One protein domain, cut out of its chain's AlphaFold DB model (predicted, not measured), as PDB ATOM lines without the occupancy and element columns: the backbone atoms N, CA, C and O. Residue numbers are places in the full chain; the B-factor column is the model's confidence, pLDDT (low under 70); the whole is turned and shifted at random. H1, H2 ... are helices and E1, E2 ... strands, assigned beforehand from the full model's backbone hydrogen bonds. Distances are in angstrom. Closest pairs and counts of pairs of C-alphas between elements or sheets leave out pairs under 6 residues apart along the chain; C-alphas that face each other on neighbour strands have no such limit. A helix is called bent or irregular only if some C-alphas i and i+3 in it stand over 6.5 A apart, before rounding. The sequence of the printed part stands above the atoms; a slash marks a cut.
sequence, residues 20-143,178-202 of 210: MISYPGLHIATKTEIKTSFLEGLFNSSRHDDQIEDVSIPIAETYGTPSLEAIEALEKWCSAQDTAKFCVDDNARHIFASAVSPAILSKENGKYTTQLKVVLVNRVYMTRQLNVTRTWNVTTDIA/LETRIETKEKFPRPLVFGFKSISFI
ATOM      1  N   MET A  20      13.280  23.372 -30.926       72.25
ATOM      2  CA  MET A  20      14.678  23.566 -31.302       72.25
ATOM      3  C   MET A  20      15.527  23.683 -30.042       72.25
ATOM      4  O   MET A  20      15.201  24.455 -29.141       72.25
ATOM      5  N   ILE A  21      16.626  22.938 -29.990       68.62
ATOM      6  CA  ILE A  21      17.635  23.089 -28.947       68.62
ATOM      7  C   ILE A  21      19.010  23.220 -29.597       68.62
ATOM      8  O   ILE A  21      19.325  22.558 -30.587       68.62
ATOM      9  N   SER A  22      19.858  24.076 -29.038       64.38
ATOM     10  CA  SER A  22      21.276  24.063 -29.381       64.38
ATOM     11  C   SER A  22      21.898  22.823 -28.747       64.38
ATOM     12  O   SER A  22      21.920  22.696 -27.521       64.38
ATOM     13  N   TYR A  23      22.369  21.894 -29.571       64.38
ATOM     14  CA  TYR A  23      23.151  20.764 -29.092       64.38
ATOM     15  C   TYR A  23      24.606  21.236 -28.947       64.38
ATOM     16  O   TYR A  23      25.116  21.850 -29.886       64.38
ATOM     17  N   PRO A  24      25.278  21.029 -27.799       60.00
ATOM     18  CA  PRO A  24      26.697  21.349 -27.692       60.00
ATOM     19  C   PRO A  24      27.428  20.508 -28.735       60.00
ATOM     20  O   PRO A  24      27.259  19.290 -28.734       60.00
ATOM     21  N   GLY A  25      28.162  21.143 -29.653       57.31
ATOM     22  CA  GLY A  25      28.863  20.436 -30.724       57.31
ATOM     23  C   GLY A  25      29.597  19.220 -30.158       57.31
ATOM     24  O   GLY A  25      30.441  19.360 -29.275       57.31
ATOM     25  N   LEU A  26      29.203  18.020 -30.587       61.59
ATOM     26  CA  LEU A  26      29.986  16.825 -30.290       61.59
ATOM     27  C   LEU A  26      31.231  16.910 -31.152       61.59
ATOM     28  O   LEU A  26      31.141  17.292 -32.310       61.59
ATOM     29  N   HIS A  27      32.372  16.562 -30.578       60.06
ATOM     30  CA  HIS A  27      33.618  16.412 -31.308       60.06
ATOM     31  C   HIS A  27      34.056  14.969 -31.093       60.06
ATOM     32  O   HIS A  27      34.393  14.577 -29.975       60.06
ATOM     33  N   ILE A  28      33.953  14.149 -32.137       63.94
ATOM     34  CA  ILE A  28      34.358  12.742 -32.091       63.94
ATOM     35  C   ILE A  28      35.683  12.629 -32.827       63.94
ATOM     36  O   ILE A  28      35.678  12.334 -34.012       63.94
ATOM     37  N   ALA A  29      36.794  12.853 -32.124       63.94
ATOM     38  CA  ALA A  29      38.131  12.650 -32.672       63.94
ATOM     39  C   ALA A  29      38.505  11.163 -32.623       63.94
ATOM     40  O   ALA A  29      38.703  10.591 -31.548       63.94
ATOM     41  N   THR A  30      38.602  10.529 -33.785       64.88
ATOM     42  CA  THR A  30      39.226   9.210 -33.938       64.88
ATOM     43  C   THR A  30      40.699   9.399 -34.301       64.88
ATOM     44  O   THR A  30      41.025  10.324 -35.030       64.88
ATOM     45  N   LYS A  31      41.598   8.564 -33.761       62.69
ATOM     46  CA  LYS A  31      43.008   8.474 -34.178       62.69
ATOM     47  C   LYS A  31      43.267   7.035 -34.607       62.69
ATOM     48  O   LYS A  31      43.039   6.115 -33.821       62.69
ATOM     49  N   THR A  32      43.710   6.821 -35.838       61.22
ATOM     50  CA  THR A  32      44.080   5.490 -36.336       61.22
ATOM     51  C   THR A  32      45.543   5.507 -36.744       61.22
ATOM     52  O   THR A  32      45.882   6.163 -37.713       61.22
ATOM     53  N   GLU A  33      46.397   4.782 -36.016       58.72
ATOM     54  CA  GLU A  33      47.815   4.637 -36.366       58.72
ATOM     55  C   GLU A  33      48.001   3.410 -37.266       58.72
ATOM     56  O   GLU A  33      47.869   2.269 -36.813       58.72
ATOM     57  N   ILE A  34      48.328   3.621 -38.541       56.84
ATOM     58  CA  ILE A  34      48.679   2.531 -39.458       56.84
ATOM     59  C   ILE A  34      50.204   2.462 -39.569       56.84
ATOM     60  O   ILE A  34      50.830   3.266 -40.254       56.84
ATOM     61  N   LYS A  35      50.819   1.474 -38.908       55.56
ATOM     62  CA  LYS A  35      52.249   1.167 -39.065       55.56
ATOM     63  C   LYS A  35      52.434   0.147 -40.186       55.56
ATOM     64  O   LYS A  35      52.303  -1.055 -39.965       55.56
ATOM     65  N   THR A  36      52.747   0.606 -41.393       52.25
ATOM     66  CA  THR A  36      53.182  -0.285 -42.478       52.25
ATOM     67  C   THR A  36      54.696  -0.495 -42.402       52.25
ATOM     68  O   THR A  36      55.452   0.283 -42.980       52.25
ATOM     69  N   SER A  37      55.152  -1.545 -41.711       46.28
ATOM     70  CA  SER A  37      56.533  -2.046 -41.841       46.28
ATOM     71  C   SER A  37      56.670  -2.821 -43.151       46.28
ATOM     72  O   SER A  37      56.586  -4.047 -43.186       46.28
ATOM     73  N   PHE A  38      56.836  -2.109 -44.259       48.06
ATOM     74  CA  PHE A  38      57.286  -2.709 -45.511       48.06
ATOM     75  C   PHE A  38      58.823  -2.713 -45.492       48.06
ATOM     76  O   PHE A  38      59.442  -1.665 -45.617       48.06
ATOM     77  N   LEU A  39      59.408  -3.907 -45.310       46.59
ATOM     78  CA  LEU A  39      60.849  -4.231 -45.319       46.59
ATOM     79  C   LEU A  39      61.681  -3.730 -44.118       46.59
ATOM     80  O   LEU A  39      62.404  -2.744 -44.211       46.59
ATOM     81  N   GLU A  40      61.710  -4.529 -43.045       48.00
ATOM     82  CA  GLU A  40      62.566  -4.399 -41.840       48.00
ATOM     83  C   GLU A  40      64.100  -4.360 -42.075       48.00
ATOM     84  O   GLU A  40      64.864  -4.440 -41.118       48.00
ATOM     85  N   GLY A  41      64.602  -4.238 -43.310       48.22
ATOM     86  CA  GLY A  41      66.033  -4.429 -43.585       48.22
ATOM     87  C   GLY A  41      66.736  -3.435 -44.504       48.22
ATOM     88  O   GLY A  41      67.963  -3.429 -44.490       48.22
ATOM     89  N   LEU A  42      66.039  -2.618 -45.307       49.19
ATOM     90  CA  LEU A  42      66.729  -1.835 -46.352       49.19
ATOM     91  C   LEU A  42      66.430  -0.330 -46.382       49.19
ATOM     92  O   LEU A  42      67.271   0.423 -46.865       49.19
ATOM     93  N   PHE A  43      65.300   0.130 -45.841       55.09
ATOM     94  CA  PHE A  43      64.946   1.553 -45.827       55.09
ATOM     95  C   PHE A  43      64.207   1.879 -44.526       55.09
ATOM     96  O   PHE A  43      63.060   1.483 -44.343       55.09
ATOM     97  N   ASN A  44      64.865   2.578 -43.597       50.94
ATOM     98  CA  ASN A  44      64.288   2.976 -42.307       50.94
ATOM     99  C   ASN A  44      63.360   4.200 -42.468       50.94
ATOM    100  O   ASN A  44      63.582   5.241 -41.855       50.94
ATOM    101  N   SER A  45      62.372   4.103 -43.363       55.06
ATOM    102  CA  SER A  45      61.342   5.124 -43.564       55.06
ATOM    103  C   SER A  45      60.066   4.695 -42.847       55.06
ATOM    104  O   SER A  45      59.300   3.880 -43.367       55.06
ATOM    105  N   SER A  46      59.831   5.219 -41.647       55.56
ATOM    106  CA  SER A  46      58.536   5.079 -40.983       55.56
ATOM    107  C   SER A  46      57.586   6.151 -41.513       55.56
ATOM    108  O   SER A  46      57.867   7.344 -41.426       55.56
ATOM    109  N   ARG A  47      56.450   5.727 -42.073       55.03
ATOM    110  CA  ARG A  47      55.327   6.618 -42.382       55.03
ATOM    111  C   ARG A  47      54.351   6.570 -41.210       55.03
ATOM    112  O   ARG A  47      53.869   5.490 -40.874       55.03
ATOM    113  N   HIS A  48      54.086   7.718 -40.592       58.34
ATOM    114  CA  HIS A  48      52.994   7.888 -39.635       58.34
ATOM    115  C   HIS A  48      51.827   8.541 -40.380       58.34
ATOM    116  O   HIS A  48      52.013   9.568 -41.031       58.34
ATOM    117  N   ASP A  49      50.657   7.910 -40.344       62.56
ATOM    118  CA  ASP A  49      49.421   8.467 -40.895       62.56
ATOM    119  C   ASP A  49      48.460   8.677 -39.727       62.56
ATOM    120  O   ASP A  49      48.053   7.705 -39.088       62.56
ATOM    121  N   ASP A  50      48.175   9.940 -39.421       67.94
ATOM    122  CA  ASP A  50      47.204  10.345 -38.413       67.94
ATOM    123  C   ASP A  50      45.952  10.856 -39.127       67.94
ATOM    124  O   ASP A  50      45.941  11.947 -39.698       67.94
ATOM    125  N   GLN A  51      44.870  10.083 -39.063       73.62
ATOM    126  CA  GLN A  51      43.552  10.527 -39.507       73.62
ATOM    127  C   GLN A  51      42.741  11.010 -38.303       73.62
ATOM    128  O   GLN A  51      42.481  10.217 -37.402       73.62
ATOM    129  N   ILE A  52      42.322  12.279 -38.319       77.81
ATOM    130  CA  ILE A  52      41.417  12.899 -37.343       77.81
ATOM    131  C   ILE A  52      40.098  13.221 -38.048       77.81
ATOM    132  O   ILE A  52      40.066  13.999 -39.000       77.81
ATOM    133  N   GLU A  53      38.997  12.638 -37.585       79.56
ATOM    134  CA  GLU A  53      37.642  13.020 -37.997       79.56
ATOM    135  C   GLU A  53      37.014  13.906 -36.912       79.56
ATOM    136  O   GLU A  53      37.222  13.666 -35.733       79.56
ATOM    137  N   ASP A  54      36.289  14.956 -37.283       82.25
ATOM    138  CA  ASP A  54      35.521  15.813 -36.377       82.25
ATOM    139  C   ASP A  54      34.110  15.981 -36.945       82.25
ATOM    140  O   ASP A  54      33.936  16.328 -38.113       82.25
ATOM    141  N   VAL A  55      33.089  15.707 -36.135       84.69
ATOM    142  CA  VAL A  55      31.688  15.633 -36.565       84.69
ATOM    143  C   VAL A  55      30.850  16.597 -35.741       84.69
ATOM    144  O   VAL A  55      30.370  16.250 -34.670       84.69
ATOM    145  N   SER A  56      30.602  17.786 -36.278       86.12
ATOM    146  CA  SER A  56      29.826  18.833 -35.619       86.12
ATOM    147  C   SER A  56      28.359  18.833 -36.068       86.12
ATOM    148  O   SER A  56      28.040  18.839 -37.262       86.12
ATOM    149  N   ILE A  57      27.448  18.872 -35.093       87.69
ATOM    150  CA  ILE A  57      25.995  18.978 -35.288       87.69
ATOM    151  C   ILE A  57      25.564  20.386 -34.851       87.69
ATOM    152  O   ILE A  57      25.422  20.626 -33.653       87.69
ATOM    153  N   PRO A  58      25.368  21.336 -35.784       83.62
ATOM    154  CA  PRO A  58      25.169  22.740 -35.427       83.62
ATOM    155  C   PRO A  58      23.794  23.023 -34.810       83.62
ATOM    156  O   PRO A  58      23.656  23.915 -33.979       83.62
ATOM    157  N   ILE A  59      22.761  22.293 -35.239       85.38
ATOM    158  CA  ILE A  59      21.376  22.486 -34.802       85.38
ATOM    159  C   ILE A  59      20.758  21.113 -34.578       85.38
ATOM    160  O   ILE A  59      20.871  20.245 -35.443       85.38
ATOM    161  N   ALA A  60      20.072  20.939 -33.446       89.94
ATOM    162  CA  ALA A  60      19.263  19.760 -33.197       89.94
ATOM    163  C   ALA A  60      17.796  20.133 -32.956       89.94
ATOM    164  O   ALA A  60      17.450  20.990 -32.142       89.94
ATOM    165  N   GLU A  61      16.917  19.441 -33.659       89.31
ATOM    166  CA  GLU A  61      15.490  19.423 -33.386       89.31
ATOM    167  C   GLU A  61      15.212  18.280 -32.407       89.31
ATOM    168  O   GLU A  61      15.764  17.183 -32.533       89.31
ATOM    169  N   THR A  62      14.346  18.522 -31.427       91.06
ATOM    170  CA  THR A  62      13.875  17.457 -30.540       91.06
ATOM    171  C   THR A  62      12.400  17.205 -30.712       91.06
ATOM    172  O   THR A  62      11.591  18.129 -30.803       91.06
ATOM    173  N   TYR A  63      12.068  15.921 -30.710       88.69
ATOM    174  CA  TYR A  63      10.702  15.438 -30.658       88.69
ATOM    175  C   TYR A  63      10.575  14.480 -29.480       88.69
ATOM    176  O   TYR A  63      11.391  13.571 -29.318       88.69
ATOM    177  N   GLY A  64       9.596  14.704 -28.612       91.31
ATOM    178  CA  GLY A  64       9.396  13.867 -27.438       91.31
ATOM    179  C   GLY A  64       8.591  14.537 -26.341       91.31
ATOM    180  O   GLY A  64       8.152  15.674 -26.473       91.31
ATOM    181  N   THR A  65       8.462  13.828 -25.228       91.88
ATOM    182  CA  THR A  65       7.757  14.257 -24.016       91.88
ATOM    183  C   THR A  65       8.740  14.335 -22.834       91.88
ATOM    184  O   THR A  65       9.759  13.621 -22.813       91.88
ATOM    185  N   PRO A  66       8.525  15.245 -21.865       92.31
ATOM    186  CA  PRO A  66       9.222  15.218 -20.585       92.31
ATOM    187  C   PRO A  66       9.238  13.818 -19.956       92.31
ATOM    188  O   PRO A  66       8.299  13.043 -20.076       92.31
ATOM    189  N   SER A  67      10.338  13.477 -19.282       91.00
ATOM    190  CA  SER A  67      10.529  12.123 -18.746       91.00
ATOM    191  C   SER A  67       9.453  11.721 -17.734       91.00
ATOM    192  O   SER A  67       9.053  10.565 -17.741       91.00
ATOM    193  N   LEU A  68       8.978  12.654 -16.903       93.94
ATOM    194  CA  LEU A  68       7.936  12.377 -15.912       93.94
ATOM    195  C   LEU A  68       6.589  12.065 -16.580       93.94
ATOM    196  O   LEU A  68       6.024  11.007 -16.332       93.94
ATOM    197  N   GLU A  69       6.150  12.913 -17.513       95.31
ATOM    198  CA  GLU A  69       4.927  12.691 -18.302       95.31
ATOM    199  C   GLU A  69       4.972  11.367 -19.081       95.31
ATOM    200  O   GLU A  69       3.974  10.656 -19.170       95.31
ATOM    201  N   ALA A  70       6.140  10.998 -19.617       94.38
ATOM    202  CA  ALA A  70       6.326   9.726 -20.313       94.38
ATOM    203  C   ALA A  70       6.108   8.515 -19.392       94.38
ATOM    204  O   ALA A  70       5.521   7.518 -19.814       94.38
ATOM    205  N   ILE A  71       6.595   8.595 -18.147       94.06
ATOM    206  CA  ILE A  71       6.424   7.542 -17.139       94.06
ATOM    207  C   ILE A  71       4.955   7.446 -16.747       94.06
ATOM    208  O   ILE A  71       4.400   6.354 -16.793       94.06
ATOM    209  N   GLU A  72       4.307   8.571 -16.451       95.75
ATOM    210  CA  GLU A  72       2.882   8.603 -16.106       95.75
ATOM    211  C   GLU A  72       2.011   8.033 -17.235       95.75
ATOM    212  O   GLU A  72       1.106   7.229 -16.997       95.75
ATOM    213  N   ALA A  73       2.310   8.392 -18.488       95.00
ATOM    214  CA  ALA A  73       1.623   7.848 -19.652       95.00
ATOM    215  C   ALA A  73       1.819   6.328 -19.779       95.00
ATOM    216  O   ALA A  73       0.864   5.607 -20.078       95.00
ATOM    217  N   LEU A  74       3.035   5.830 -19.523       93.88
ATOM    218  CA  LEU A  74       3.330   4.399 -19.529       93.88
ATOM    219  C   LEU A  74       2.609   3.664 -18.393       93.88
ATOM    220  O   LEU A  74       2.021   2.615 -18.635       93.88
ATOM    221  N   GLU A  75       2.613   4.200 -17.175       94.44
ATOM    222  CA  GLU A  75       1.909   3.614 -16.029       94.44
ATOM    223  C   GLU A  75       0.405   3.531 -16.282       94.44
ATOM    224  O   GLU A  75      -0.216   2.487 -16.054       94.44
ATOM    225  N   LYS A  76      -0.179   4.602 -16.828       96.81
ATOM    226  CA  LYS A  76      -1.580   4.628 -17.247       96.81
ATOM    227  C   LYS A  76      -1.869   3.564 -18.304       96.81
ATOM    228  O   LYS A  76      -2.860   2.846 -18.183       96.81
ATOM    229  N   TRP A  77      -1.001   3.426 -19.306       95.25
ATOM    230  CA  TRP A  77      -1.122   2.388 -20.331       95.25
ATOM    231  C   TRP A  77      -0.997   0.979 -19.735       95.25
ATOM    232  O   TRP A  77      -1.787   0.099 -20.054       95.25
ATOM    233  N   CYS A  78      -0.076   0.755 -18.802       93.94
ATOM    234  CA  CYS A  78       0.067  -0.533 -18.124       93.94
ATOM    235  C   CYS A  78      -1.073  -0.858 -17.152       93.94
ATOM    236  O   CYS A  78      -1.275  -2.025 -16.824       93.94
ATOM    237  N   SER A  79      -1.813   0.149 -16.692       95.88
ATOM    238  CA  SER A  79      -2.946  -0.024 -15.777       95.88
ATOM    239  C   SER A  79      -4.283  -0.207 -16.500       95.88
ATOM    240  O   SER A  79      -5.241  -0.696 -15.901       95.88
ATOM    241  N   ALA A  80      -4.378   0.176 -17.777       97.31
ATOM    242  CA  ALA A  80      -5.602   0.041 -18.561       97.31
ATOM    243  C   ALA A  80      -5.886  -1.432 -18.916       97.31
ATOM    244  O   ALA A  80      -4.982  -2.198 -19.244       97.31
ATOM    245  N   GLN A  81      -7.149  -1.860 -18.811       96.00
ATOM    246  CA  GLN A  81      -7.543  -3.278 -18.864       96.00
ATOM    247  C   GLN A  81      -7.183  -3.969 -20.193       96.00
ATOM    248  O   GLN A  81      -6.846  -5.154 -20.223       96.00
ATOM    249  N   ASP A  82      -7.261  -3.228 -21.289       95.81
ATOM    250  CA  ASP A  82      -6.966  -3.655 -22.653       95.81
ATOM    251  C   ASP A  82      -5.463  -3.850 -22.909       95.81
ATOM    252  O   ASP A  82      -5.071  -4.751 -23.663       95.81
ATOM    253  N   THR A  83      -4.622  -3.060 -22.241       95.25
ATOM    254  CA  THR A  83      -3.177  -2.997 -22.492       95.25
ATOM    255  C   THR A  83      -2.311  -3.547 -21.361       95.25
ATOM    256  O   THR A  83      -1.169  -3.930 -21.609       95.25
ATOM    257  N   ALA A  84      -2.854  -3.726 -20.154       93.25
ATOM    258  CA  ALA A  84      -2.133  -4.231 -18.981       93.25
ATOM    259  C   ALA A  84      -1.425  -5.567 -19.228       93.25
ATOM    260  O   ALA A  84      -0.317  -5.808 -18.744       93.25
ATOM    261  N   LYS A  85      -2.028  -6.435 -20.049       91.81
ATOM    262  CA  LYS A  85      -1.436  -7.722 -20.431       91.81
ATOM    263  C   LYS A  85      -0.069  -7.567 -21.106       91.81
ATOM    264  O   LYS A  85       0.750  -8.467 -20.981       91.81
ATOM    265  N   PHE A  86       0.207  -6.465 -21.798       90.25
ATOM    266  CA  PHE A  86       1.484  -6.255 -22.481       90.25
ATOM    267  C   PHE A  86       2.608  -5.817 -21.532       90.25
ATOM    268  O   PHE A  86       3.778  -5.953 -21.880       90.25
ATOM    269  N   CYS A  87       2.275  -5.366 -20.317       92.06
ATOM    270  CA  CYS A  87       3.241  -4.950 -19.295       92.06
ATOM    271  C   CYS A  87       3.663  -6.082 -18.348       92.06
ATOM    272  O   CYS A  87       4.108  -5.838 -17.229       92.06
ATOM    273  N   VAL A  88       3.530  -7.334 -18.787       93.38
ATOM    274  CA  VAL A  88       3.965  -8.521 -18.045       93.38
ATOM    275  C   VAL A  88       5.117  -9.171 -18.800       93.38
ATOM    276  O   VAL A  88       5.012  -9.371 -20.012       93.38
ATOM    277  N   ASP A  89       6.187  -9.539 -18.088       93.81
ATOM    278  CA  ASP A  89       7.419 -10.091 -18.679       93.81
ATOM    279  C   ASP A  89       7.135 -11.261 -19.635       93.81
ATOM    280  O   ASP A  89       7.651 -11.302 -20.747       93.81
ATOM    281  N   ASP A  90       6.226 -12.162 -19.259       93.81
ATOM    282  CA  ASP A  90       5.854 -13.319 -20.079       93.81
ATOM    283  C   ASP A  90       5.273 -12.919 -21.447       93.81
ATOM    284  O   ASP A  90       5.711 -13.414 -22.484       93.81
ATOM    285  N   ASN A  91       4.335 -11.972 -21.483       93.56
ATOM    286  CA  ASN A  91       3.709 -11.542 -22.735       93.56
ATOM    287  C   ASN A  91       4.673 -10.715 -23.593       93.56
ATOM    288  O   ASN A  91       4.729 -10.907 -24.808       93.56
ATOM    289  N   ALA A  92       5.472  -9.847 -22.968       93.00
ATOM    290  CA  ALA A  92       6.512  -9.109 -23.671       93.00
ATOM    291  C   ALA A  92       7.515 -10.064 -24.336       93.00
ATOM    292  O   ALA A  92       7.840  -9.889 -25.509       93.00
ATOM    293  N   ARG A  93       7.942 -11.130 -23.645       94.81
ATOM    294  CA  ARG A  93       8.825 -12.156 -24.220       94.81
ATOM    295  C   ARG A  93       8.241 -12.834 -25.439       94.81
ATOM    296  O   ARG A  93       8.985 -13.049 -26.385       94.81
ATOM    297  N   HIS A  94       6.949 -13.146 -25.453       95.25
ATOM    298  CA  HIS A  94       6.320 -13.745 -26.634       95.25
ATOM    299  C   HIS A  94       6.331 -12.787 -27.832       95.25
ATOM    300  O   HIS A  94       6.613 -13.213 -28.951       95.25
ATOM    301  N   ILE A  95       6.117 -11.486 -27.601       93.06
ATOM    302  CA  ILE A  95       6.241 -10.466 -28.650       93.06
ATOM    303  C   ILE A  95       7.687 -10.416 -29.165       93.06
ATOM    304  O   ILE A  95       7.920 -10.571 -30.364       93.06
ATOM    305  N   PHE A  96       8.671 -10.287 -28.271       93.31
ATOM    306  CA  PHE A  96      10.088 -10.253 -28.653       93.31
ATOM    307  C   PHE A  96      10.564 -11.547 -29.316       93.31
ATOM    308  O   PHE A  96      11.386 -11.499 -30.228       93.31
ATOM    309  N   ALA A  97      10.035 -12.696 -28.911       96.12
ATOM    310  CA  ALA A  97      10.379 -13.978 -29.502       96.12
ATOM    311  C   ALA A  97       9.943 -14.078 -30.965       96.12
ATOM    312  O   ALA A  97      10.660 -14.668 -31.769       96.12
ATOM    313  N   SER A  98       8.807 -13.463 -31.312       95.81
ATOM    314  CA  SER A  98       8.328 -13.406 -32.697       95.81
ATOM    315  C   SER A  98       9.144 -12.454 -33.577       95.81
ATOM    316  O   SER A  98       9.313 -12.719 -34.763       95.81
ATOM    317  N   ALA A  99       9.664 -11.365 -33.002       94.88
ATOM    318  CA  ALA A  99      10.376 -10.327 -33.742       94.88
ATOM    319  C   ALA A  99      11.897 -10.548 -33.821       94.88
ATOM    320  O   ALA A  99      12.525 -10.118 -34.783       94.88
ATOM    321  N   VAL A 100      12.495 -11.171 -32.800       94.75
ATOM    322  CA  VAL A 100      13.955 -11.258 -32.635       94.75
ATOM    323  C   VAL A 100      14.432 -12.707 -32.644       94.75
ATOM    324  O   VAL A 100      15.210 -13.087 -33.513       94.75
ATOM    325  N   SER A 101      14.017 -13.518 -31.662       95.75
ATOM    326  CA  SER A 101      14.442 -14.922 -31.564       95.75
ATOM    327  C   SER A 101      13.605 -15.741 -30.571       95.75
ATOM    328  O   SER A 101      13.429 -15.305 -29.428       95.75
ATOM    329  N   PRO A 102      13.202 -16.982 -30.914       96.06
ATOM    330  CA  PRO A 102      12.533 -17.900 -29.988       96.06
ATOM    331  C   PRO A 102      13.330 -18.215 -28.713       96.06
ATOM    332  O   PRO A 102      12.735 -18.532 -27.685       96.06
ATOM    333  N   ALA A 103      14.663 -18.082 -28.743       95.94
ATOM    334  CA  ALA A 103      15.536 -18.348 -27.595       95.94
ATOM    335  C   ALA A 103      15.234 -17.457 -26.371       95.94
ATOM    336  O   ALA A 103      15.581 -17.808 -25.245       95.94
ATOM    337  N   ILE A 104      14.538 -16.332 -26.564       95.69
ATOM    338  CA  ILE A 104      14.081 -15.437 -25.487       95.69
ATOM    339  C   ILE A 104      13.092 -16.137 -24.534       95.69
ATOM    340  O   ILE A 104      12.974 -15.751 -23.364       95.69
ATOM    341  N   LEU A 105      12.398 -17.174 -25.020       96.75
ATOM    342  CA  LEU A 105      11.464 -17.997 -24.245       96.75
ATOM    343  C   LEU A 105      12.141 -19.167 -23.523       96.75
ATOM    344  O   LEU A 105      11.482 -19.836 -22.725       96.75
ATOM    345  N   SER A 106      13.429 -19.418 -23.771       96.62
ATOM    346  CA  SER A 106      14.164 -20.515 -23.143       96.62
ATOM    347  C   SER A 106      14.191 -20.359 -21.625       96.62
ATOM    348  O   SER A 106      14.479 -19.283 -21.089       96.62
ATOM    349  N   LYS A 107      13.890 -21.459 -20.932       96.19
ATOM    350  CA  LYS A 107      13.886 -21.532 -19.473       96.19
ATOM    351  C   LYS A 107      14.859 -22.590 -18.987       96.19
ATOM    352  O   LYS A 107      14.896 -23.690 -19.522       96.19
ATOM    353  N   GLU A 108      15.555 -22.271 -17.909       96.38
ATOM    354  CA  GLU A 108      16.393 -23.194 -17.156       96.38
ATOM    355  C   GLU A 108      15.966 -23.126 -15.688       96.38
ATOM    356  O   GLU A 108      15.802 -22.042 -15.124       96.38
ATOM    357  N   ASN A 109      15.687 -24.282 -15.077       94.19
ATOM    358  CA  ASN A 109      15.164 -24.363 -13.705       94.19
ATOM    359  C   ASN A 109      13.920 -23.476 -13.467       94.19
ATOM    360  O   ASN A 109      13.760 -22.853 -12.416       94.19
ATOM    361  N   GLY A 110      13.047 -23.370 -14.477       90.00
ATOM    362  CA  GLY A 110      11.820 -22.567 -14.425       90.00
ATOM    363  C   GLY A 110      12.015 -21.048 -14.539       90.00
ATOM    364  O   GLY A 110      11.028 -20.316 -14.472       90.00
ATOM    365  N   LYS A 111      13.246 -20.561 -14.739       90.50
ATOM    366  CA  LYS A 111      13.568 -19.140 -14.947       90.50
ATOM    367  C   LYS A 111      13.977 -18.899 -16.392       90.50
ATOM    368  O   LYS A 111      14.621 -19.751 -16.990       90.50
ATOM    369  N   TYR A 112      13.627 -17.745 -16.955       93.81
ATOM    370  CA  TYR A 112      14.110 -17.375 -18.285       93.81
ATOM    371  C   TYR A 112      15.632 -17.207 -18.271       93.81
ATOM    372  O   TYR A 112      16.168 -16.555 -17.377       93.81
ATOM    373  N   THR A 113      16.311 -17.769 -19.269       94.88
ATOM    374  CA  THR A 113      17.772 -17.655 -19.404       94.88
ATOM    375  C   THR A 113      18.191 -16.282 -19.928       94.88
ATOM    376  O   THR A 113      19.267 -15.786 -19.608       94.88
ATOM    377  N   THR A 114      17.321 -15.638 -20.708       93.50
ATOM    378  CA  THR A 114      17.563 -14.313 -21.284       93.50
ATOM    379  C   THR A 114      16.943 -13.228 -20.409       93.50
ATOM    380  O   THR A 114      15.755 -13.287 -20.087       93.50
ATOM    381  N   GLN A 115      17.703 -12.193 -20.059       90.44
ATOM    382  CA  GLN A 115      17.166 -11.035 -19.346       90.44
ATOM    383  C   GLN A 115      16.599 -10.024 -20.352       90.44
ATOM    384  O   GLN A 115      17.309  -9.588 -21.256       90.44
ATOM    385  N   LEU A 116      15.322  -9.658 -20.214       90.94
ATOM    386  CA  LEU A 116      14.735  -8.595 -21.026       90.94
ATOM    387  C   LEU A 116      14.902  -7.249 -20.335       90.94
ATOM    388  O   LEU A 116      14.543  -7.084 -19.169       90.94
ATOM    389  N   LYS A 117      15.402  -6.276 -21.091       90.75
ATOM    390  CA  LYS A 117      15.437  -4.872 -20.698       90.75
ATOM    391  C   LYS A 117      14.525  -4.098 -21.635       90.75
ATOM    392  O   LYS A 117      14.808  -4.009 -22.828       90.75
ATOM    393  N   VAL A 118      13.440  -3.554 -21.096       89.75
ATOM    394  CA  VAL A 118      12.516  -2.725 -21.871       89.75
ATOM    395  C   VAL A 118      12.911  -1.268 -21.693       89.75
ATOM    396  O   VAL A 118      13.298  -0.830 -20.607       89.75
ATOM    397  N   VAL A 119      12.876  -0.530 -22.796       92.75
ATOM    398  CA  VAL A 119      13.330   0.852 -22.861       92.75
ATOM    399  C   VAL A 119      12.228   1.692 -23.491       92.75
ATOM    400  O   VAL A 119      11.853   1.463 -24.639       92.75
ATOM    401  N   LEU A 120      11.719   2.675 -22.749       94.00
ATOM    402  CA  LEU A 120      10.815   3.694 -23.270       94.00
ATOM    403  C   LEU A 120      11.649   4.842 -23.831       94.00
ATOM    404  O   LEU A 120      12.290   5.575 -23.077       94.00
ATOM    405  N   VAL A 121      11.641   5.006 -25.152       95.00
ATOM    406  CA  VAL A 121      12.248   6.166 -25.813       95.00
ATOM    407  C   VAL A 121      11.289   7.345 -25.691       95.00
ATOM    408  O   VAL A 121      10.229   7.347 -26.307       95.00
ATOM    409  N   ASN A 122      11.649   8.345 -24.883       95.44
ATOM    410  CA  ASN A 122      10.772   9.481 -24.591       95.44
ATOM    411  C   ASN A 122      11.173  10.767 -25.326       95.44
ATOM    412  O   ASN A 122      10.384  11.709 -25.379       95.44
ATOM    413  N   ARG A 123      12.384  10.834 -25.890       94.06
ATOM    414  CA  ARG A 123      12.830  11.954 -26.728       94.06
ATOM    415  C   ARG A 123      13.827  11.484 -27.772       94.06
ATOM    416  O   ARG A 123      14.733  10.732 -27.440       94.06
ATOM    417  N   VAL A 124      13.703  11.972 -28.996       94.12
ATOM    418  CA  VAL A 124      14.686  11.788 -30.068       94.12
ATOM    419  C   VAL A 124      15.338  13.123 -30.404       94.12
ATOM    420  O   VAL A 124      14.688  14.169 -30.356       94.12
ATOM    421  N   TYR A 125      16.628  13.071 -30.721       92.56
ATOM    422  CA  TYR A 125      17.415  14.202 -31.192       92.56
ATOM    423  C   TYR A 125      17.680  14.007 -32.677       92.56
ATOM    424  O   TYR A 125      18.173  12.957 -33.103       92.56
ATOM    425  N   MET A 126      17.308  15.009 -33.459       93.50
ATOM    426  CA  MET A 126      17.363  14.972 -34.908       93.50
ATOM    427  C   MET A 126      18.157  16.156 -35.433       93.50
ATOM    428  O   MET A 126      18.117  17.232 -34.850       93.50
ATOM    429  N   THR A 127      18.853  15.983 -36.548       92.81
ATOM    430  CA  THR A 127      19.531  17.084 -37.235       92.81
ATOM    431  C   THR A 127      19.220  17.077 -38.723       92.81
ATOM    432  O   THR A 127      19.026  16.027 -39.331       92.81
ATOM    433  N   ARG A 128      19.182  18.266 -39.323       93.62
ATOM    434  CA  ARG A 128      19.119  18.456 -40.780       93.62
ATOM    435  C   ARG A 128      20.475  18.803 -41.382       93.62
ATOM    436  O   ARG A 128      20.573  18.907 -42.601       93.62
ATOM    437  N   GLN A 129      21.496  19.007 -40.554       90.44
ATOM    438  CA  GLN A 129      22.824  19.401 -40.996       90.44
ATOM    439  C   GLN A 129      23.907  18.665 -40.207       90.44
ATOM    440  O   GLN A 129      23.854  18.584 -38.979       90.44
ATOM    441  N   LEU A 130      24.908  18.175 -40.928       89.75
ATOM    442  CA  LEU A 130      26.110  17.580 -40.362       89.75
ATOM    443  C   LEU A 130      27.325  18.264 -40.987       89.75
ATOM    444  O   LEU A 130      27.408  18.386 -42.209       89.75
ATOM    445  N   ASN A 131      28.251  18.721 -40.152       89.38
ATOM    446  CA  ASN A 131      29.532  19.236 -40.608       89.38
ATOM    447  C   ASN A 131      30.598  18.208 -40.224       89.38
ATOM    448  O   ASN A 131      30.836  17.991 -39.041       89.38
ATOM    449  N   VAL A 132      31.222  17.575 -41.211       87.19
ATOM    450  CA  VAL A 132      32.293  16.598 -41.005       87.19
ATOM    451  C   VAL A 132      33.594  17.209 -41.495       87.19
ATOM    452  O   VAL A 132      33.706  17.564 -42.664       87.19
ATOM    453  N   THR A 133      34.578  17.341 -40.619       86.31
ATOM    454  CA  THR A 133      35.946  17.705 -40.989       86.31
ATOM    455  C   THR A 133      36.817  16.464 -40.883       86.31
ATOM    456  O   THR A 133      36.779  15.772 -39.875       86.31
ATOM    457  N   ARG A 134      37.600  16.170 -41.916       81.69
ATOM    458  CA  ARG A 134      38.628  15.129 -41.894       81.69
ATOM    459  C   ARG A 134      39.979  15.777 -42.118       81.69
ATOM    460  O   ARG A 134      40.146  16.501 -43.098       81.69
ATOM    461  N   THR A 135      40.911  15.504 -41.223       81.12
ATOM    462  CA  THR A 135      42.299  15.934 -41.321       81.12
ATOM    463  C   THR A 135      43.181  14.696 -41.418       81.12
ATOM    464  O   THR A 135      43.068  13.798 -40.587       81.12
ATOM    465  N   TRP A 136      44.040  14.644 -42.432       76.69
ATOM    466  CA  TRP A 136      45.105  13.652 -42.566       76.69
ATOM    467  C   TRP A 136      46.433  14.351 -42.339       76.69
ATOM    468  O   TRP A 136      46.754  15.282 -43.076       76.69
ATOM    469  N   ASN A 137      47.198  13.889 -41.361       72.25
ATOM    470  CA  ASN A 137      48.583  14.294 -41.185       72.25
ATOM    471  C   ASN A 137      49.461  13.126 -41.613       72.25
ATOM    472  O   ASN A 137      49.504  12.089 -40.949       72.25
ATOM    473  N   VAL A 138      50.147  13.293 -42.741       66.31
ATOM    474  CA  VAL A 138      51.146  12.327 -43.190       66.31
ATOM    475  C   VAL A 138      52.510  12.853 -42.784       66.31
ATOM    476  O   VAL A 138      53.000  13.815 -43.373       66.31
ATOM    477  N   THR A 139      53.128  12.199 -41.807       65.06
ATOM    478  CA  THR A 139      54.515  12.468 -41.425       65.06
ATOM    479  C   THR A 139      55.393  11.378 -42.023       65.06
ATOM    480  O   THR A 139      55.232  10.190 -41.722       65.06
ATOM    481  N   THR A 140      56.315  11.764 -42.902       60.34
ATOM    482  CA  THR A 140      57.365  10.867 -43.393       60.34
ATOM    483  C   THR A 140      58.648  11.127 -42.625       60.34
ATOM    484  O   THR A 140      59.313  12.137 -42.857       60.34
ATOM    485  N   ASP A 141      59.022  10.200 -41.747       56.16
ATOM    486  CA  ASP A 141      60.335  10.233 -41.116       56.16
ATOM    487  C   ASP A 141      61.336   9.578 -42.065       56.16
ATOM    488  O   ASP A 141      61.406   8.352 -42.199       56.16
ATOM    489  N   ILE A 142      62.109  10.402 -42.768       53.31
ATOM    490  CA  ILE A 142      63.259   9.927 -43.531       53.31
ATOM    491  C   ILE A 142      64.450   9.934 -42.574       53.31
ATOM    492  O   ILE A 142      65.058  10.977 -42.329       53.31
ATOM    493  N   ALA A 143      64.817   8.767 -42.042       50.09
ATOM    494  CA  ALA A 143      66.127   8.607 -41.431       50.09
ATOM    495  C   ALA A 143      67.180   8.763 -42.539       50.09
ATOM    496  O   ALA A 143      67.422   7.837 -43.315       50.09
ATOM    497  N   LEU A 178      52.656  16.670 -44.475       65.62
ATOM    498  CA  LEU A 178      51.541  17.112 -45.311       65.62
ATOM    499  C   LEU A 178      50.245  17.003 -44.498       65.62
ATOM    500  O   LEU A 178      49.754  15.897 -44.267       65.62
ATOM    501  N   GLU A 179      49.683  18.144 -44.092       71.44
ATOM    502  CA  GLU A 179      48.326  18.225 -43.542       71.44
ATOM    503  C   GLU A 179      47.324  18.427 -44.687       71.44
ATOM    504  O   GLU A 179      47.358  19.424 -45.409       71.44
ATOM    505  N   THR A 180      46.409  17.477 -44.867       77.75
ATOM    506  CA  THR A 180      45.274  17.613 -45.787       77.75
ATOM    507  C   THR A 180      43.997  17.736 -44.973       77.75
ATOM    508  O   THR A 180      43.697  16.856 -44.173       77.75
ATOM    509  N   ARG A 181      43.209  18.792 -45.199       79.75
ATOM    510  CA  ARG A 181      41.914  18.999 -44.537       79.75
ATOM    511  C   ARG A 181      40.780  19.007 -45.558       79.75
ATOM    512  O   ARG A 181      40.790  19.807 -46.488       79.75
ATOM    513  N   ILE A 182      39.779  18.155 -45.356       81.19
ATOM    514  CA  ILE A 182      38.534  18.129 -46.133       81.19
ATOM    515  C   ILE A 182      37.367  18.434 -45.195       81.19
ATOM    516  O   ILE A 182      37.164  17.748 -44.197       81.19
ATOM    517  N   GLU A 183      36.591  19.466 -45.519       85.94
ATOM    518  CA  GLU A 183      35.366  19.828 -44.802       85.94
ATOM    519  C   GLU A 183      34.147  19.520 -45.677       85.94
ATOM    520  O   GLU A 183      34.000  20.049 -46.780       85.94
ATOM    521  N   THR A 184      33.247  18.687 -45.161       85.56
ATOM    522  CA  THR A 184      31.988  18.314 -45.801       85.56
ATOM    523  C   THR A 184      30.829  18.865 -44.982       85.56
ATOM    524  O   THR A 184      30.658  18.518 -43.814       85.56
ATOM    525  N   LYS A 185      30.000  19.709 -45.601       89.38
ATOM    526  CA  LYS A 185      28.740  20.192 -45.018       89.38
ATOM    527  C   LYS A 185      27.584  19.525 -45.730       89.38
ATOM    528  O   LYS A 185      27.253  19.892 -46.855       89.38
ATOM    529  N   GLU A 186      26.968  18.562 -45.068       88.94
ATOM    530  CA  GLU A 186      25.835  17.836 -45.618       88.94
ATOM    531  C   GLU A 186      24.527  18.382 -45.044       88.94
ATOM    532  O   GLU A 186      24.403  18.621 -43.840       88.94
ATOM    533  N   LYS A 187      23.548  18.612 -45.924       92.81
ATOM    534  CA  LYS A 187      22.190  19.015 -45.553       92.81
ATOM    535  C   LYS A 187      21.216  17.938 -45.990       92.81
ATOM    536  O   LYS A 187      21.192  17.558 -47.158       92.81
ATOM    537  N   PHE A 188      20.372  17.504 -45.067       91.81
ATOM    538  CA  PHE A 188      19.413  16.439 -45.307       91.81
ATOM    539  C   PHE A 188      18.014  17.015 -45.554       91.81
ATOM    540  O   PHE A 188      17.549  17.862 -44.782       91.81
ATOM    541  N   PRO A 189      17.292  16.546 -46.590       90.25
ATOM    542  CA  PRO A 189      15.916  16.981 -46.838       90.25
ATOM    543  C   PRO A 189      14.965  16.539 -45.716       90.25
ATOM    544  O   PRO A 189      13.980  17.219 -45.421       90.25
ATOM    545  N   ARG A 190      15.275  15.414 -45.058       91.50
ATOM    546  CA  ARG A 190      14.564  14.897 -43.882       91.50
ATOM    547  C   ARG A 190      15.518  14.873 -42.684       91.50
ATOM    548  O   ARG A 190      16.679  14.526 -42.888       91.50
ATOM    549  N   PRO A 191      15.060  15.211 -41.466       91.06
ATOM    550  CA  PRO A 191      15.903  15.118 -40.280       91.06
ATOM    551  C   PRO A 191      16.422  13.691 -40.062       91.06
ATOM    552  O   PRO A 191      15.665  12.727 -40.187       91.06
ATOM    553  N   LEU A 192      17.700  13.564 -39.709       92.19
ATOM    554  CA  LEU A 192      18.325  12.311 -39.298       92.19
ATOM    555  C   LEU A 192      18.333  12.206 -37.778       92.19
ATOM    556  O   LEU A 192      18.750  13.142 -37.098       92.19
ATOM    557  N   VAL A 193      17.909  11.059 -37.247       93.50
ATOM    558  CA  VAL A 193      18.019  10.756 -35.815       93.50
ATOM    559  C   VAL A 193      19.468  10.389 -35.504       93.50
ATOM    560  O   VAL A 193      19.993   9.441 -36.081       93.50
ATOM    561  N   PHE A 194      20.093  11.111 -34.576       90.62
ATOM    562  CA  PHE A 194      21.471  10.841 -34.140       90.62
ATOM    563  C   PHE A 194      21.568  10.443 -32.663       90.62
ATOM    564  O   PHE A 194      22.616  10.004 -32.199       90.62
ATOM    565  N   GLY A 195      20.478  10.578 -31.907       91.25
ATOM    566  CA  GLY A 195      20.448  10.197 -30.503       91.25
ATOM    567  C   GLY A 195      19.038  10.159 -29.939       91.25
ATOM    568  O   GLY A 195      18.075  10.612 -30.561       91.25
ATOM    569  N   PHE A 196      18.915   9.640 -28.721       94.38
ATOM    570  CA  PHE A 196      17.650   9.604 -28.001       94.38
ATOM    571  C   PHE A 196      17.858   9.644 -26.483       94.38
ATOM    572  O   PHE A 196      18.916   9.289 -25.969       94.38
ATOM    573  N   LYS A 197      16.826  10.084 -25.760       92.75
ATOM    574  CA  LYS A 197      16.686   9.916 -24.315       92.75
ATOM    575  C   LYS A 197      15.682   8.802 -24.064       92.75
ATOM    576  O   LYS A 197      14.651   8.718 -24.740       92.75
ATOM    577  N   SER A 198      15.994   7.953 -23.098       95.44
ATOM    578  CA  SER A 198      15.124   6.854 -22.729       95.44
ATOM    579  C   SER A 198      15.131   6.564 -21.239       95.44
ATOM    580  O   SER A 198      16.015   6.993 -20.495       95.44
ATOM    581  N   ILE A 199      14.118   5.813 -20.820       92.06
ATOM    582  CA  ILE A 199      13.968   5.282 -19.471       92.06
ATOM    583  C   ILE A 199      13.950   3.763 -19.588       92.06
ATOM    584  O   ILE A 199      13.209   3.200 -20.392       92.06
ATOM    585  N   SER A 200      14.803   3.099 -18.815       92.00
ATOM    586  CA  SER A 200      14.876   1.638 -18.781       92.00
ATOM    587  C   SER A 200      14.110   1.100 -17.584       92.00
ATOM    588  O   SER A 200      14.243   1.637 -16.488       92.00
ATOM    589  N   PHE A 201      13.376   0.010 -17.774       89.81
ATOM    590  CA  PHE A 201      12.663  -0.669 -16.699       89.81
ATOM    591  C   PHE A 201      12.639  -2.181 -16.926       89.81
ATOM    592  O   PHE A 201      12.888  -2.686 -18.025       89.81
ATOM    593  N   ILE A 202      12.372  -2.904 -15.842       88.69
ATOM    594  CA  ILE A 202      12.232  -4.357 -15.836       88.69
ATOM    595  C   ILE A 202      10.753  -4.661 -15.638       88.69
ATOM    596  O   ILE A 202      10.124  -4.120 -14.729       88.69
TER     597      ILE A 202
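This is residues 20 to 143 and 178 to 202 of the 210 residues of an uncharacterized protein of Mesorhizobium sp. LSHC426A00 (UniProt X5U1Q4). A long, bent ribbon of antiparallel strands makes an open arch, with E4 and E5 running through both legs. E2 lines E4 along one long arm, with short E1 at its edge; in the other leg E3 pairs with E4 and H1 covers part of E4, while H2, H3 and H4 follow in a loose chain. The 149 printed residues include, in order, E1 E2 E3 H1 H2 H3 H4 E4 E5, of mixed class, in one branched antiparallel sheet and four helices. The whole is extended, radius of gyration of the C-alphas 24.9 A, and flat, spanning 77 by 47 by 24 A.

E4, residues 118 to 142, measures 56.6 A and bends by 97 degrees at residue 122; E5, residues 178 to 201, measures 51.4 A and bends by 87 degrees at residue 189. E2 is residues 45 to 56, 35.3 A; E1 30 to 33, from C-alpha (39.226, 9.210, -33.938); E3 60 to 64. H1 is 67 to 79, 18.4 A; H2 84 to 87; H3 89 to 99, 15.4 A; H4 102 to 105. E5 ends at C-alpha (12.663, -0.669, -16.699).

In the twisted sheet, E2 and E3 lie on one side of E4, E5 on the other side. N 132 and O 184 are 2.8 A apart, N 52 and O 135 2.8 A, N 61 and O 126 2.8 A. E1 and E2 form a hairpin with no N and O within hydrogen-bond range; C-alphas 30 and 52 face each other at 5.5 A. H1 is on the sheet over E4, height 7.8 A, along the strands at 25 degrees to E4 on the local plane. With residues 77 to 78 alone, H1 touches H2 only at the corner, closest C-alphas Cys 78 and Ala 84, 4.4 A. H3 touches H4, closest C-alphas Ala 97 and Ile 104, 5.7 A. In H1 and H3 every O i to N i+4 pair is within hydrogen-bond range; H2 and H4 are too short for one.

The farthest C-alphas, Leu 42 and Gln 81, are 79.2 A apart. Residues 144 to 177 are not printed, a 17.3 A gap between C-alphas 143 and 178. The links E1 to E2 and H4 to E4 are long. pLDDT is under 70 at residues 21 to 50, 138 to 143 and 178.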